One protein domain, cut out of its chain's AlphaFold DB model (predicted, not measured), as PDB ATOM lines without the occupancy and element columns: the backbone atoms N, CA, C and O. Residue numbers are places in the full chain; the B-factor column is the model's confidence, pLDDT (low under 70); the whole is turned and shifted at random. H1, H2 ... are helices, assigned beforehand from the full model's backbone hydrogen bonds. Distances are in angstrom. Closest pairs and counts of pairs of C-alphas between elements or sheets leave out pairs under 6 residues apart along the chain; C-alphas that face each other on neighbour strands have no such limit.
ATOM      1  N   ALA A 490     183.906 112.010 235.822       93.31
ATOM      2  CA  ALA A 490     183.029 111.013 235.216       93.31
ATOM      3  C   ALA A 490     183.321 109.598 235.755       93.31
ATOM      4  O   ALA A 490     182.389 108.918 236.189       93.31
ATOM      5  N   ASP A 491     184.597 109.213 235.860       94.44
ATOM      6  CA  ASP A 491     185.041 107.946 236.454       94.44
ATOM      7  C   ASP A 491     184.554 107.771 237.895       94.44
ATOM      8  O   ASP A 491     184.014 106.720 238.242       94.44
ATOM      9  N   VAL A 492     184.697 108.795 238.746       94.56
ATOM     10  CA  VAL A 492     184.230 108.742 240.143       94.56
ATOM     11  C   VAL A 492     182.702 108.651 240.226       94.56
ATOM     12  O   VAL A 492     182.176 107.861 241.015       94.56
ATOM     13  N   LEU A 493     181.969 109.435 239.427       94.00
ATOM     14  CA  LEU A 493     180.503 109.418 239.440       94.00
ATOM     15  C   LEU A 493     179.934 108.098 238.895       94.00
ATOM     16  O   LEU A 493     178.941 107.606 239.437       94.00
ATOM     17  N   PHE A 494     180.565 107.505 237.876       94.62
ATOM     18  CA  PHE A 494     180.163 106.215 237.317       94.62
ATOM     19  C   PHE A 494     180.567 105.051 238.229       94.62
ATOM     20  O   PHE A 494     179.719 104.221 238.542       94.62
ATOM     21  N   SER A 495     181.786 105.047 238.782       94.50
ATOM     22  CA  SER A 495     182.239 104.046 239.765       94.50
ATOM     23  C   SER A 495     181.317 103.948 240.982       94.50
ATOM     24  O   SER A 495     181.035 102.850 241.462       94.50
ATOM     25  N   ARG A 496     180.823 105.089 241.491       93.88
ATOM     26  CA  ARG A 496     179.834 105.093 242.580       93.88
ATOM     27  C   ARG A 496     178.490 104.521 242.119       93.88
ATOM     28  O   ARG A 496     177.978 103.636 242.789       93.88
ATOM     29  N   ALA A 497     177.978 104.921 240.952       93.81
ATOM     30  CA  ALA A 497     176.726 104.381 240.409       93.81
ATOM     31  C   ALA A 497     176.776 102.857 240.148       93.81
ATOM     32  O   ALA A 497     175.799 102.156 240.412       93.81
ATOM     33  N   LEU A 498     177.916 102.332 239.685       93.38
ATOM     34  CA  LEU A 498     178.158 100.895 239.519       93.38
ATOM     35  C   LEU A 498     178.130 100.168 240.874       93.38
ATOM     36  O   LEU A 498     177.398  99.188 241.035       93.38
ATOM     37  N   ARG A 499     178.844 100.690 241.882       91.50
ATOM     38  CA  ARG A 499     178.860 100.130 243.246       91.50
ATOM     39  C   ARG A 499     177.498 100.218 243.949       91.50
ATOM     40  O   ARG A 499     177.112  99.261 244.621       91.50
ATOM     41  N   ASP A 500     176.729 101.287 243.734       92.06
ATOM     42  CA  ASP A 500     175.344 101.422 244.217       92.06
ATOM     43  C   ASP A 500     174.433 100.306 243.670       92.06
ATOM     44  O   ASP A 500     173.481  99.900 244.335       92.06
ATOM     45  N   GLN A 501     174.716  99.794 242.467       91.88
ATOM     46  CA  GLN A 501     174.010  98.668 241.838       91.88
ATOM     47  C   GLN A 501     174.700  97.306 242.049       91.88
ATOM     48  O   GLN A 501     174.355  96.338 241.375       91.88
ATOM     49  N   GLN A 502     175.659  97.213 242.980       91.44
ATOM     50  CA  GLN A 502     176.450  96.004 243.259       91.44
ATOM     51  C   GLN A 502     177.160  95.421 242.019       91.44
ATOM     52  O   GLN A 502     177.339  94.207 241.917       91.44
ATOM     53  N   GLN A 503     177.578  96.276 241.081       91.94
ATOM     54  CA  GLN A 503     178.449  95.898 239.966       91.94
ATOM     55  C   GLN A 503     179.922  96.006 240.393       91.94
ATOM     56  O   GLN A 503     180.295  96.916 241.141       91.94
ATOM     57  N   ILE A 504     180.748  95.062 239.941       92.00
ATOM     58  CA  ILE A 504     182.200  95.023 240.175       92.00
ATOM     59  C   ILE A 504     182.919  95.943 239.181       92.00
ATOM     60  O   ILE A 504     182.542  96.020 238.013       92.00
ATOM     61  N   LEU A 505     183.950  96.654 239.649       91.81
ATOM     62  CA  LEU A 505     184.692  97.608 238.823       91.81
ATOM     63  C   LEU A 505     185.818  96.934 238.019       91.81
ATOM     64  O   LEU A 505     186.632  96.192 238.560       91.81
ATOM     65  N   TRP A 506     185.929  97.286 236.740       91.06
ATOM     66  CA  TRP A 506     187.003  96.862 235.830       91.06
ATOM     67  C   TRP A 506     188.159  97.882 235.749       91.06
ATOM     68  O   TRP A 506     188.845  97.961 234.730       91.06
ATOM     69  N   THR A 507     188.356  98.716 236.782       88.88
ATOM     70  CA  THR A 507     189.229  99.901 236.677       88.88
ATOM     71  C   THR A 507     190.688  99.571 236.401       88.88
ATOM     72  O   THR A 507     191.237  98.673 237.037       88.88
ATOM     73  N   SER A 508     191.340 100.380 235.569       84.94
ATOM     74  CA  SER A 508     192.741 100.209 235.184       84.94
ATOM     75  C   SER A 508     193.409 101.557 234.919       84.94
ATOM     76  O   SER A 508     192.779 102.444 234.353       84.94
ATOM     77  N   ASP A 509     194.683 101.707 235.293       82.19
ATOM     78  CA  ASP A 509     195.501 102.868 234.897       82.19
ATOM     79  C   ASP A 509     196.213 102.641 233.537       82.19
ATOM     80  O   ASP A 509     196.719 103.591 232.947       82.19
ATOM     81  N   ASP A 510     196.224 101.404 233.013       75.19
ATOM     82  CA  ASP A 510     196.899 101.031 231.752       75.19
ATOM     83  C   ASP A 510     196.005 101.184 230.499       75.19
ATOM     84  O   ASP A 510     196.399 100.787 229.402       75.19
ATOM     85  N   GLY A 511     194.754 101.633 230.654       74.38
ATOM     86  CA  GLY A 511     193.731 101.619 229.594       74.38
ATOM     87  C   GLY A 511     193.197 100.226 229.210       74.38
ATOM     88  O   GLY A 511     192.343 100.115 228.336       74.38
ATOM     89  N   ILE A 512     193.675  99.158 229.863       80.81
ATOM     90  CA  ILE A 512     193.260  97.763 229.633       80.81
ATOM     91  C   ILE A 512     192.372  97.308 230.805       80.81
ATOM     92  O   ILE A 512     192.932  97.130 231.900       80.81
ATOM     93  N   PRO A 513     191.046  97.116 230.625       84.81
ATOM     94  CA  PRO A 513     190.107  96.832 231.716       84.81
ATOM     95  C   PRO A 513     190.429  95.540 232.483       84.81
ATOM     96  O   PRO A 513     190.964  94.578 231.933       84.81
ATOM     97  N   ASP A 514     190.081  95.509 233.771       85.44
ATOM     98  CA  ASP A 514     190.269  94.343 234.645       85.44
ATOM     99  C   ASP A 514     189.119  93.325 234.490       85.44
ATOM    100  O   ASP A 514     188.203  93.243 235.312       85.44
ATOM    101  N   LEU A 515     189.158  92.561 233.393       83.44
ATOM    102  CA  LEU A 515     188.175  91.527 233.031       83.44
ATOM    103  C   LEU A 515     188.554  90.141 233.590       83.44
ATOM    104  O   LEU A 515     188.604  89.134 232.873       83.44
ATOM    105  N   GLY A 516     188.864  90.086 234.887       76.69
ATOM    106  CA  GLY A 516     189.123  88.836 235.609       76.69
ATOM    107  C   GLY A 516     190.497  88.202 235.350       76.69
ATOM    108  O   GLY A 516     190.719  87.064 235.756       76.69
ATOM    109  N   GLY A 517     191.402  88.896 234.654       69.62
ATOM    110  CA  GLY A 517     192.676  88.352 234.162       69.62
ATOM    111  C   GLY A 517     192.639  87.816 232.723       69.62
ATOM    112  O   GLY A 517     193.689  87.460 232.189       69.62
ATOM    113  N   ILE A 518     191.475  87.802 232.059       63.06
ATOM    114  CA  ILE A 518     191.381  87.478 230.627       63.06
ATOM    115  C   ILE A 518     191.746  88.719 229.803       63.06
ATOM    116  O   ILE A 518     191.120  89.769 229.934       63.06
ATOM    117  N   PHE A 519     192.746  88.584 228.930       57.97
ATOM    118  CA  PHE A 519     193.135  89.615 227.967       57.97
ATOM    119  C   PHE A 519     192.424  89.390 226.628       57.97
ATOM    120  O   PHE A 519     192.928  88.694 225.745       57.97
ATOM    121  N   GLU A 520     191.242  89.981 226.477       56.00
ATOM    122  CA  GLU A 520     190.578  90.110 225.176       56.00
ATOM    123  C   GLU A 520     191.354  91.157 224.350       56.00
ATOM    124  O   GLU A 520     191.517  92.303 224.765       56.00
ATOM    125  N   GLY A 521     191.939  90.732 223.223       48.81
ATOM    126  CA  GLY A 521     193.133  91.367 222.632       48.81
ATOM    127  C   GLY A 521     192.972  92.754 221.990       48.81
ATOM    128  O   GLY A 521     193.963  93.331 221.529       48.81
ATOM    129  N   ASP A 522     191.756  93.298 221.968       53.41
ATOM    130  CA  ASP A 522     191.395  94.533 221.270       53.41
ATOM    131  C   ASP A 522     191.479  95.773 222.173       53.41
ATOM    132  O   ASP A 522     190.524  96.523 222.367       53.41
ATOM    133  N   THR A 523     192.676  96.043 222.688       50.56
ATOM    134  CA  THR A 523     192.975  97.204 223.549       50.56
ATOM    135  C   THR A 523     192.992  98.554 222.813       50.56
ATOM    136  O   THR A 523     193.652  99.486 223.274       50.56
ATOM    137  N   CYS A 524     192.412  98.663 221.613       45.12
ATOM    138  CA  CYS A 524     192.730  99.760 220.700       45.12
ATOM    139  C   CYS A 524     191.517 100.388 220.013       45.12
ATOM    140  O   CYS A 524     190.874  99.774 219.160       45.12
ATOM    141  N   PHE A 525     191.311 101.679 220.287       51.72
ATOM    142  CA  PHE A 525     190.524 102.555 219.429       51.72
ATOM    143  C   PHE A 525     191.389 103.348 218.469       51.72
ATOM    144  O   PHE A 525     191.821 104.460 218.763       51.72
ATOM    145  N   VAL A 526     191.479 102.814 217.256       46.81
ATOM    146  CA  VAL A 526     191.194 103.623 216.071       46.81
ATOM    147  C   VAL A 526     190.281 102.803 215.165       46.81
ATOM    148  O   VAL A 526     190.719 102.234 214.170       46.81
ATOM    149  N   ASP A 527     188.998 102.726 215.525       46.75
ATOM    150  CA  ASP A 527     187.989 102.519 214.487       46.75
ATOM    151  C   ASP A 527     188.051 103.779 213.613       46.75
ATOM    152  O   ASP A 527     187.915 104.899 214.125       46.75
ATOM    153  N   GLU A 528     188.363 103.635 212.322       46.66
ATOM    154  CA  GLU A 528     188.284 104.766 211.403       46.66
ATOM    155  C   GLU A 528     186.815 105.183 211.359       46.66
ATOM    156  O   GLU A 528     186.018 104.556 210.665       46.66
ATOM    157  N   VAL A 529     186.451 106.251 212.083       46.66
ATOM    158  CA  VAL A 529     185.137 106.888 211.946       46.66
ATOM    159  C   VAL A 529     185.027 107.314 210.490       46.66
ATOM    160  O   VAL A 529     185.575 108.341 210.084       46.66
ATOM    161  N   SER A 530     184.385 106.469 209.688       44.53
ATOM    162  CA  SER A 530     184.448 106.506 208.234       44.53
ATOM    163  C   SER A 530     183.561 107.640 207.737       44.53
ATOM    164  O   SER A 530     182.431 107.397 207.321       44.53
ATOM    165  N   GLN A 531     184.047 108.883 207.868       51.00
ATOM    166  CA  GLN A 531     183.317 110.120 207.581       51.00
ATOM    167  C   GLN A 531     182.791 110.059 206.139       51.00
ATOM    168  O   GLN A 531     183.574 110.232 205.200       51.00
ATOM    169  N   THR A 592     176.438  93.671 222.876       63.81
ATOM    170  CA  THR A 592     175.343  94.574 223.257       63.81
ATOM    171  C   THR A 592     174.552  94.046 224.456       63.81
ATOM    172  O   THR A 592     174.259  94.816 225.373       63.81
ATOM    173  N   THR A 593     174.302  92.733 224.520       69.31
ATOM    174  CA  THR A 593     173.761  92.061 225.714       69.31
ATOM    175  C   THR A 593     174.790  92.020 226.848       69.31
ATOM    176  O   THR A 593     174.447  92.321 227.992       69.31
ATOM    177  N   SER A 594     176.058  91.720 226.539       74.69
ATOM    178  CA  SER A 594     177.162  91.645 227.510       74.69
ATOM    179  C   SER A 594     177.283  92.906 228.382       74.69
ATOM    180  O   SER A 594     177.243  92.828 229.617       74.69
ATOM    181  N   CYS A 595     177.347  94.091 227.765       82.00
ATOM    182  CA  CYS A 595     177.529  95.359 228.483       82.00
ATOM    183  C   CYS A 595     176.226  96.027 228.960       82.00
ATOM    184  O   CYS A 595     176.273  97.111 229.553       82.00
ATOM    185  N   ALA A 596     175.059  95.406 228.751       83.44
ATOM    186  CA  ALA A 596     173.756  96.010 229.040       83.44
ATOM    187  C   ALA A 596     173.579  96.542 230.487       83.44
ATOM    188  O   ALA A 596     173.028  97.642 230.637       83.44
ATOM    189  N   PRO A 597     174.052  95.870 231.565       87.19
ATOM    190  CA  PRO A 597     173.926  96.391 232.930       87.19
ATOM    191  C   PRO A 597     174.702  97.694 233.153       87.19
ATOM    192  O   PRO A 597     174.183  98.611 233.789       87.19
ATOM    193  N   ALA A 598     175.910  97.802 232.598       88.62
ATOM    194  CA  ALA A 598     176.750  98.991 232.719       88.62
ATOM    195  C   ALA A 598     176.246 100.131 231.816       88.62
ATOM    196  O   ALA A 598     176.150 101.281 232.251       88.62
ATOM    197  N   PHE A 599     175.821  99.809 230.588       88.94
ATOM    198  CA  PHE A 599     175.242 100.768 229.641       88.94
ATOM    199  C   PHE A 599     173.938 101.389 230.175       88.94
ATOM    200  O   PHE A 599     173.677 102.581 229.983       88.94
ATOM    201  N   ARG A 600     173.136 100.618 230.924       89.81
ATOM    202  CA  ARG A 600     171.945 101.127 231.620       89.81
ATOM    203  C   ARG A 600     172.295 102.144 232.706       89.81
ATOM    204  O   ARG A 600     171.640 103.186 232.775       89.81
ATOM    205  N   GLU A 601     173.322 101.894 233.517       91.69
ATOM    206  CA  GLU A 601     173.722 102.847 234.562       91.69
ATOM    207  C   GLU A 601     174.439 104.079 233.991       91.69
ATOM    208  O   GLU A 601     174.233 105.186 234.486       91.69
ATOM    209  N   LEU A 602     175.149 103.945 232.867       92.19
ATOM    210  CA  LEU A 602     175.639 105.072 232.067       92.19
ATOM    211  C   LEU A 602     174.472 105.949 231.559       92.19
ATOM    212  O   LEU A 602     174.461 107.169 231.748       92.19
ATOM    213  N   LYS A 603     173.426 105.327 230.995       91.56
ATOM    214  CA  LYS A 603     172.178 105.991 230.564       91.56
ATOM    215  C   LYS A 603     171.429 106.642 231.740       91.56
ATOM    216  O   LYS A 603     170.812 107.691 231.554       91.56
ATOM    217  N   ARG A 604     171.505 106.078 232.954       92.69
ATOM    218  CA  ARG A 604     170.976 106.667 234.204       92.69
ATOM    219  C   ARG A 604     171.800 107.876 234.666       92.69
ATOM    220  O   ARG A 604     171.211 108.904 234.995       92.69
ATOM    221  N   LEU A 605     173.130 107.777 234.661       93.12
ATOM    222  CA  LEU A 605     174.049 108.846 235.063       93.12
ATOM    223  C   LEU A 605     173.869 110.091 234.187       93.12
ATOM    224  O   LEU A 605     173.648 111.181 234.709       93.12
ATOM    225  N   ILE A 606     173.870 109.926 232.862       93.19
ATOM    226  CA  ILE A 606     173.725 111.051 231.926       93.19
ATOM    227  C   ILE A 606     172.327 111.683 231.998       93.19
ATOM    228  O   ILE A 606     172.211 112.904 231.921       93.19
ATOM    229  N   ARG A 607     171.269 110.900 232.266       93.00
ATOM    230  CA  ARG A 607     169.937 111.452 232.590       93.00
ATOM    231  C   ARG A 607     169.946 112.323 233.851       93.00
ATOM    232  O   ARG A 607     169.243 113.329 233.866       93.00
ATOM    233  N   ARG A 608     170.738 111.976 234.878       91.38
ATOM    234  CA  ARG A 608     170.913 112.834 236.062       91.38
ATOM    235  C   ARG A 608     171.639 114.127 235.694       91.38
ATOM    236  O   ARG A 608     171.084 115.182 235.953       91.38
ATOM    237  N   CYS A 609     172.775 114.058 234.994       91.31
ATOM    238  CA  CYS A 609     173.513 115.256 234.564       91.31
ATOM    239  C   CYS A 609     172.639 116.229 233.746       91.31
ATOM    240  O   CYS A 609     172.708 117.435 233.957       91.31
ATOM    241  N   ILE A 610     171.773 115.719 232.860       90.94
ATOM    242  CA  ILE A 610     170.808 116.543 232.105       90.94
ATOM    243  C   ILE A 610     169.791 117.205 233.038       90.94
ATOM    244  O   ILE A 610     169.506 118.390 232.883       90.94
ATOM    245  N   SER A 611     169.260 116.463 234.015       92.38
ATOM    246  CA  SER A 611     168.387 117.043 235.038       92.38
ATOM    247  C   SER A 611     169.110 118.146 235.809       92.38
ATOM    248  O   SER A 611     168.543 119.217 235.970       92.38
ATOM    249  N   ASP A 612     170.355 117.914 236.228       88.69
ATOM    250  CA  ASP A 612     171.153 118.860 237.012       88.69
ATOM    251  C   ASP A 612     171.458 120.148 236.214       88.69
ATOM    252  O   ASP A 612     171.399 121.246 236.770       88.69
ATOM    253  N   VAL A 613     171.706 120.051 234.900       90.00
ATOM    254  CA  VAL A 613     171.809 121.224 234.007       90.00
ATOM    255  C   VAL A 613     170.481 121.982 233.925       90.00
ATOM    256  O   VAL A 613     170.475 123.200 234.065       90.00
ATOM    257  N   VAL A 614     169.354 121.289 233.744       91.06
ATOM    258  CA  VAL A 614     168.033 121.929 233.575       91.06
ATOM    259  C   VAL A 614     167.485 122.526 234.880       91.06
ATOM    260  O   VAL A 614     166.758 123.515 234.827       91.06
ATOM    261  N   THR A 615     167.800 121.959 236.050       90.69
ATOM    262  CA  THR A 615     167.267 122.424 237.347       90.69
ATOM    263  C   THR A 615     168.218 123.306 238.150       90.69
ATOM    264  O   THR A 615     167.757 123.992 239.061       90.69
ATOM    265  N   SER A 616     169.525 123.284 237.861       83.56
ATOM    266  CA  SER A 616     170.534 124.028 238.632       83.56
ATOM    267  C   SER A 616     171.594 124.746 237.787       83.56
ATOM    268  O   SER A 616     172.566 125.245 238.351       83.56
ATOM    269  N   GLU A 617     171.422 124.796 236.458       86.81
ATOM    270  CA  GLU A 617     172.307 125.488 235.497       86.81
ATOM    271  C   GLU A 617     173.797 125.116 235.671       86.81
ATOM    272  O   GLU A 617     174.719 125.914 235.496       86.81
ATOM    273  N   ASN A 618     174.042 123.862 236.064       89.56
ATOM    274  CA  ASN A 618     175.338 123.410 236.549       89.56
ATOM    275  C   ASN A 618     176.340 123.171 235.404       89.56
ATOM    276  O   ASN A 618     176.341 122.123 234.755       89.56
ATOM    277  N   VAL A 619     177.258 124.124 235.231       90.81
ATOM    278  CA  VAL A 619     178.339 124.118 234.228       90.81
ATOM    279  C   VAL A 619     179.184 122.831 234.252       90.81
ATOM    280  O   VAL A 619     179.603 122.350 233.202       90.81
ATOM    281  N   PHE A 620     179.410 122.215 235.420       90.94
ATOM    282  CA  PHE A 620     180.168 120.957 235.506       90.94
ATOM    283  C   PHE A 620     179.364 119.757 234.987       90.94
ATOM    284  O   PHE A 620     179.931 118.841 234.393       90.94
ATOM    285  N   ALA A 621     178.044 119.759 235.196       90.00
ATOM    286  CA  ALA A 621     177.149 118.732 234.671       90.00
ATOM    287  C   ALA A 621     176.993 118.836 233.145       90.00
ATOM    288  O   ALA A 621     176.839 117.807 232.484       90.00
ATOM    289  N   ASP A 622     177.084 120.045 232.582       90.25
ATOM    290  CA  ASP A 622     177.144 120.272 231.134       90.25
ATOM    291  C   ASP A 622     178.489 119.819 230.542       90.25
ATOM    292  O   ASP A 622     178.510 118.994 229.630       90.25
ATOM    293  N   ALA A 623     179.624 120.235 231.118       88.50
ATOM    294  CA  ALA A 623     180.964 119.845 230.652       88.50
ATOM    295  C   ALA A 623     181.143 118.315 230.515       88.50
ATOM    296  O   ALA A 623     181.707 117.830 229.531       88.50
ATOM    297  N   ILE A 624     180.603 117.535 231.460       90.50
ATOM    298  CA  ILE A 624     180.608 116.061 231.408       90.50
ATOM    299  C   ILE A 624     179.769 115.524 230.233       90.50
ATOM    300  O   ILE A 624     180.136 114.522 229.622       90.50
ATOM    301  N   GLN A 625     178.666 116.184 229.866       88.81
ATOM    302  CA  GLN A 625     177.863 115.821 228.691       88.81
ATOM    303  C   GLN A 625     178.544 116.215 227.376       88.81
ATOM    304  O   GLN A 625     178.442 115.472 226.397       88.81
ATOM    305  N   GLN A 626     179.253 117.349 227.342       85.62
ATOM    306  CA  GLN A 626     180.035 117.758 226.171       85.62
ATOM    307  C   GLN A 626     181.140 116.733 225.863       85.62
ATOM    308  O   GLN A 626     181.315 116.331 224.713       85.62
ATOM    309  N   HIS A 627     181.838 116.252 226.897       85.88
ATOM    310  CA  HIS A 627     182.981 115.343 226.766       85.88
ATOM    311  C   HIS A 627     182.667 113.852 226.994       85.88
ATOM    312  O   HIS A 627     183.597 113.048 227.042       85.88
ATOM    313  N   LEU A 628     181.390 113.447 227.057       87.69
ATOM    314  CA  LEU A 628     180.973 112.041 227.219       87.69
ATOM    315  C   LEU A 628     181.672 111.091 226.228       87.69
ATOM    316  O   LEU A 628     182.131 110.022 226.618       87.69
ATOM    317  N   TYR A 629     181.772 111.485 224.954       82.69
ATOM    318  CA  TYR A 629     182.435 110.670 223.932       82.69
ATOM    319  C   TYR A 629     183.939 110.530 224.218       82.69
ATOM    320  O   TYR A 629     184.434 109.416 224.350       82.69
ATOM    321  N   ARG A 630     184.638 111.652 224.453       84.69
ATOM    322  CA  ARG A 630     186.052 111.700 224.881       84.69
ATOM    323  C   ARG A 630     186.328 110.803 226.092       84.69
ATOM    324  O   ARG A 630     187.355 110.136 226.107       84.69
ATOM    325  N   TRP A 631     185.433 110.762 227.080       87.75
ATOM    326  CA  TRP A 631     185.610 109.926 228.274       87.75
ATOM    327  C   TRP A 631     185.542 108.423 227.995       87.75
ATOM    328  O   TRP A 631     186.326 107.668 228.567       87.75
ATOM    329  N   LEU A 632     184.685 107.996 227.068       83.62
ATOM    330  CA  LEU A 632     184.587 106.593 226.663       83.62
ATOM    331  C   LEU A 632     185.686 106.193 225.661       83.62
ATOM    332  O   LEU A 632     186.155 105.062 225.701       83.62
ATOM    333  N   CYS A 633     186.148 107.111 224.803       78.75
ATOM    334  CA  CYS A 633     187.268 106.856 223.888       78.75
ATOM    335  C   CYS A 633     188.645 106.858 224.579       78.75
ATOM    336  O   CYS A 633     189.568 106.222 224.081       78.75
ATOM    337  N   SER A 634     188.822 107.619 225.665       79.00
ATOM    338  CA  SER A 634     190.141 107.864 226.265       79.00
ATOM    339  C   SER A 634     190.668 106.641 227.027       79.00
ATOM    340  O   SER A 634     190.027 106.242 227.999       79.00
ATOM    341  N   PRO A 635     191.858 106.098 226.697       76.69
ATOM    342  CA  PRO A 635     192.494 105.039 227.485       76.69
ATOM    343  C   PRO A 635     193.084 105.553 228.812       76.69
ATOM    344  O   PRO A 635     193.511 104.756 229.637       76.69
ATOM    345  N   LEU A 636     193.103 106.876 229.037       80.62
ATOM    346  CA  LEU A 636     193.460 107.485 230.328       80.62
ATOM    347  C   LEU A 636     192.274 107.499 231.317       80.62
ATOM    348  O   LEU A 636     192.436 107.891 232.469       80.62
ATOM    349  N   SER A 637     191.079 107.117 230.856       86.81
ATOM    350  CA  SER A 637     189.873 106.944 231.669       86.81
ATOM    351  C   SER A 637     190.002 105.690 232.533       86.81
ATOM    352  O   SER A 637     190.253 104.604 232.010       86.81
ATOM    353  N   LYS A 638     189.802 105.800 233.850       87.62
ATOM    354  CA  LYS A 638     189.985 104.651 234.753       87.62
ATOM    355  C   LYS A 638     188.944 103.565 234.536       87.62
ATOM    356  O   LYS A 638     189.243 102.410 234.815       87.62
ATOM    357  N   LEU A 639     187.745 103.905 234.053       87.88
ATOM    358  CA  LEU A 639     186.700 102.945 233.675       87.88
ATOM    359  C   LEU A 639     186.632 102.674 232.161       87.88
ATOM    360  O   LEU A 639     185.582 102.249 231.673       87.88
ATOM    361  N   HIS A 640     187.727 102.877 231.418       86.81
ATOM    362  CA  HIS A 640     187.789 102.531 229.996       86.81
ATOM    363  C   HIS A 640     187.402 101.059 229.751       86.81
ATOM    364  O   HIS A 640     188.058 100.143 230.244       86.81
ATOM    365  N   ASP A 641     186.339 100.844 228.975       85.12
ATOM    366  CA  ASP A 641     185.893  99.536 228.489       85.12
ATOM    367  C   ASP A 641     185.624  99.636 226.980       85.12
ATOM    368  O   ASP A 641     184.701 100.357 226.568       85.12
ATOM    369  N   PRO A 642     186.391  98.913 226.144       79.62
ATOM    370  CA  PRO A 642     186.165  98.905 224.713       79.62
ATOM    371  C   PRO A 642     184.774  98.424 224.293       79.62
ATOM    372  O   PRO A 642     184.211  98.976 223.346       79.62
ATOM    373  N   ALA A 643     184.167  97.470 225.000       80.81
ATOM    374  CA  ALA A 643     182.849  96.968 224.624       80.81
ATOM    375  C   ALA A 643     181.759  98.043 224.818       80.81
ATOM    376  O   ALA A 643     180.987  98.314 223.896       80.81
ATOM    377  N   LEU A 644     181.753  98.773 225.943       82.94
ATOM    378  CA  LEU A 644     180.861  99.930 226.135       82.94
ATOM    379  C   LEU A 644     181.016 101.010 225.050       82.94
ATOM    380  O   LEU A 644     180.009 101.573 224.602       82.94
ATOM    381  N   HIS A 645     182.243 101.297 224.599       80.12
ATOM    382  CA  HIS A 645     182.455 102.232 223.491       80.12
ATOM    383  C   HIS A 645     181.954 101.667 222.150       80.12
ATOM    384  O   HIS A 645     181.276 102.392 221.423       80.12
ATOM    385  N   ARG A 646     182.201 100.384 221.830       77.31
ATOM    386  CA  ARG A 646     181.674  99.716 220.619       77.31
ATOM    387  C   ARG A 646     180.149  99.796 220.551       77.31
ATOM    388  O   ARG A 646     179.606 100.243 219.540       77.31
ATOM    389  N   VAL A 647     179.463  99.467 221.648       80.19
ATOM    390  CA  VAL A 647     177.996  99.545 221.764       80.19
ATOM    391  C   VAL A 647     177.490 100.976 221.536       80.19
ATOM    392  O   VAL A 647     176.532 101.181 220.782       80.19
ATOM    393  N   LEU A 648     178.144 101.990 222.120       80.56
ATOM    394  CA  LEU A 648     177.767 103.387 221.886       80.56
ATOM    395  C   LEU A 648     178.067 103.843 220.449       80.56
ATOM    396  O   LEU A 648     177.227 104.520 219.857       80.56
ATOM    397  N   HIS A 649     179.215 103.476 219.871       75.56
ATOM    398  CA  HIS A 649     179.593 103.853 218.506       75.56
ATOM    399  C   HIS A 649     178.639 103.236 217.474       75.56
ATOM    400  O   HIS A 649     178.161 103.944 216.585       75.56
ATOM    401  N   LYS A 650     178.253 101.965 217.658       74.56
ATOM    402  CA  LYS A 650     177.199 101.288 216.885       74.56
ATOM    403  C   LYS A 650     175.882 102.079 216.934       74.56
ATOM    404  O   LYS A 650     175.413 102.537 215.891       74.56
ATOM    405  N   LYS A 651     175.376 102.391 218.135       74.00
ATOM    406  CA  LYS A 651     174.139 103.181 218.328       74.00
ATOM    407  C   LYS A 651     174.250 104.638 217.857       74.00
ATOM    408  O   LYS A 651     173.243 105.243 217.482       74.00
ATOM    409  N   MET A 652     175.453 105.217 217.807       73.81
ATOM    410  CA  MET A 652     175.717 106.509 217.162       73.81
ATOM    411  C   MET A 652     175.676 106.414 215.633       73.81
ATOM    412  O   MET A 652     175.088 107.295 215.008       73.81
ATOM    413  N   ARG A 653     176.248 105.363 215.031       69.88
ATOM    414  CA  ARG A 653     176.228 105.114 213.580       69.88
ATOM    415  C   ARG A 653     174.813 104.824 213.081       69.88
ATOM    416  O   ARG A 653     174.398 105.418 212.092       69.88
ATOM    417  N   GLU A 654     174.057 103.995 213.796       67.88
ATOM    418  CA  GLU A 654     172.640 103.705 213.527       67.88
ATOM    419  C   GLU A 654     171.803 104.995 213.588       67.88
ATOM    420  O   GLU A 654     171.079 105.328 212.648       67.88
ATOM    421  N   LYS A 655     171.987 105.809 214.637       64.75
ATOM    422  CA  LYS A 655     171.326 107.117 214.755       64.75
ATOM    423  C   LYS A 655     171.746 108.107 213.662       64.75
ATOM    424  O   LYS A 655     170.897 108.852 213.174       64.75
ATOM    425  N   LEU A 656     173.024 108.143 213.286       62.78
ATOM    426  CA  LEU A 656     173.522 109.001 212.209       62.78
ATOM    427  C   LEU A 656     172.910 108.591 210.866       62.78
ATOM    428  O   LEU A 656     172.465 109.461 210.128       62.78
ATOM    429  N   LEU A 657     172.806 107.290 210.586       58.97
ATOM    430  CA  LEU A 657     172.169 106.757 209.380       58.97
ATOM    431  C   LEU A 657     170.664 107.077 209.327       58.97
ATOM    432  O   LEU A 657     170.156 107.424 208.264       58.97
ATOM    433  N   MET A 658     169.959 107.054 210.465       58.34
ATOM    434  CA  MET A 658     168.559 107.504 210.531       58.34
ATOM    435  C   MET A 658     168.389 109.018 210.313       58.34
ATOM    436  O   MET A 658     167.371 109.447 209.778       58.34
ATOM    437  N   ILE A 659     169.370 109.836 210.711       58.88
ATOM    438  CA  ILE A 659     169.383 111.285 210.425       58.88
ATOM    439  C   ILE A 659     169.787 111.551 208.961       58.88
ATOM    440  O   ILE A 659     169.304 112.503 208.351       58.88
ATOM    441  N   VAL A 660     170.655 110.711 208.391       59.75
ATOM    442  CA  VAL A 660     171.267 110.864 207.062       59.75
ATOM    443  C   VAL A 660     170.819 109.724 206.138       59.75
ATOM    444  O   VAL A 660     171.594 108.850 205.749       59.75
ATOM    445  N   LEU A 661     169.543 109.762 205.745       46.69
ATOM    446  CA  LEU A 661     168.982 108.883 204.714       46.69
ATOM    447  C   LEU A 661     169.573 109.203 203.323       46.69
ATOM    448  O   LEU A 661     168.942 109.893 202.521       46.69
ATOM    449  N   GLY A 662     170.764 108.683 202.999       41.62
ATOM    450  CA  GLY A 662     171.273 108.748 201.622       41.62
ATOM    451  C   GLY A 662     172.756 108.447 201.380       41.62
ATOM    452  O   GLY A 662     173.551 109.372 201.382       41.62
ATOM    453  N   LYS A 663     173.043 107.181 201.033       42.50
ATOM    454  CA  LYS A 663     174.078 106.646 200.105       42.50
ATOM    455  C   LYS A 663     175.535 107.159 200.135       42.50
ATOM    456  O   LYS A 663     175.827 108.338 200.035       42.50
TER     457      LYS A 663
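Overview. This is residues 490 to 531 and 592 to 663 of the 799 residues of the protein "DNA polymerase epsilon catalytic subunit" of Asparagus officinalis (UniProt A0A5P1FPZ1). Two arms make an open V: the helical hairpin H2 and H3, and H5; residues 654 to 663, of which 654 to 659 belong to H5, stick out. H1 crosses H2, short H4 sits in the middle, and a long loop, residues 501 to 531, runs round the outside. The printed part has 114 residues, five helices in the order H1 to H5 and no named strand: all helix, compact, radius of gyration of the C-alphas 15.2 A, spans 42 by 40 by 25 A.

Along the chain. H1, residues 490 to 500, begins at C-alpha 490 (183.029, 111.013, 235.216). H2, residues 596 to 616, is 29.8 A long. H3 is residues 619 to 626, H4 628 to 633. H5, residues 642 to 659, 25.3 A long, ends at C-alpha 659 (169.383, 111.285, 210.425).

Arrangement. H1 touches H2 at residues 598 to 605 alone, closest C-alphas Ala 497 and Glu 601, 6.8 A, at a steep tilt of 63 degrees. H2 and H3 form a hairpin, closest C-alphas Cys 609 and Ala 621, 5.0 A. H4 and H5 only just touch, with 3 pairs of C-alphas within 8 A, the closest Leu 632 and His 645, 5.8 A. Every O i to N i+4 pair is within hydrogen-bond range in H1, H2, H4 and H5, and 3 of 4 in H3.

Size, cuts and confidence. Residues 532 to 591 are not printed; C-alphas 531 and 592 are 23.5 A apart. Of the links printed whole, none is long. The model's pLDDT is under 70 at residues 517 to 531, 592 to 593 and 653 to 663.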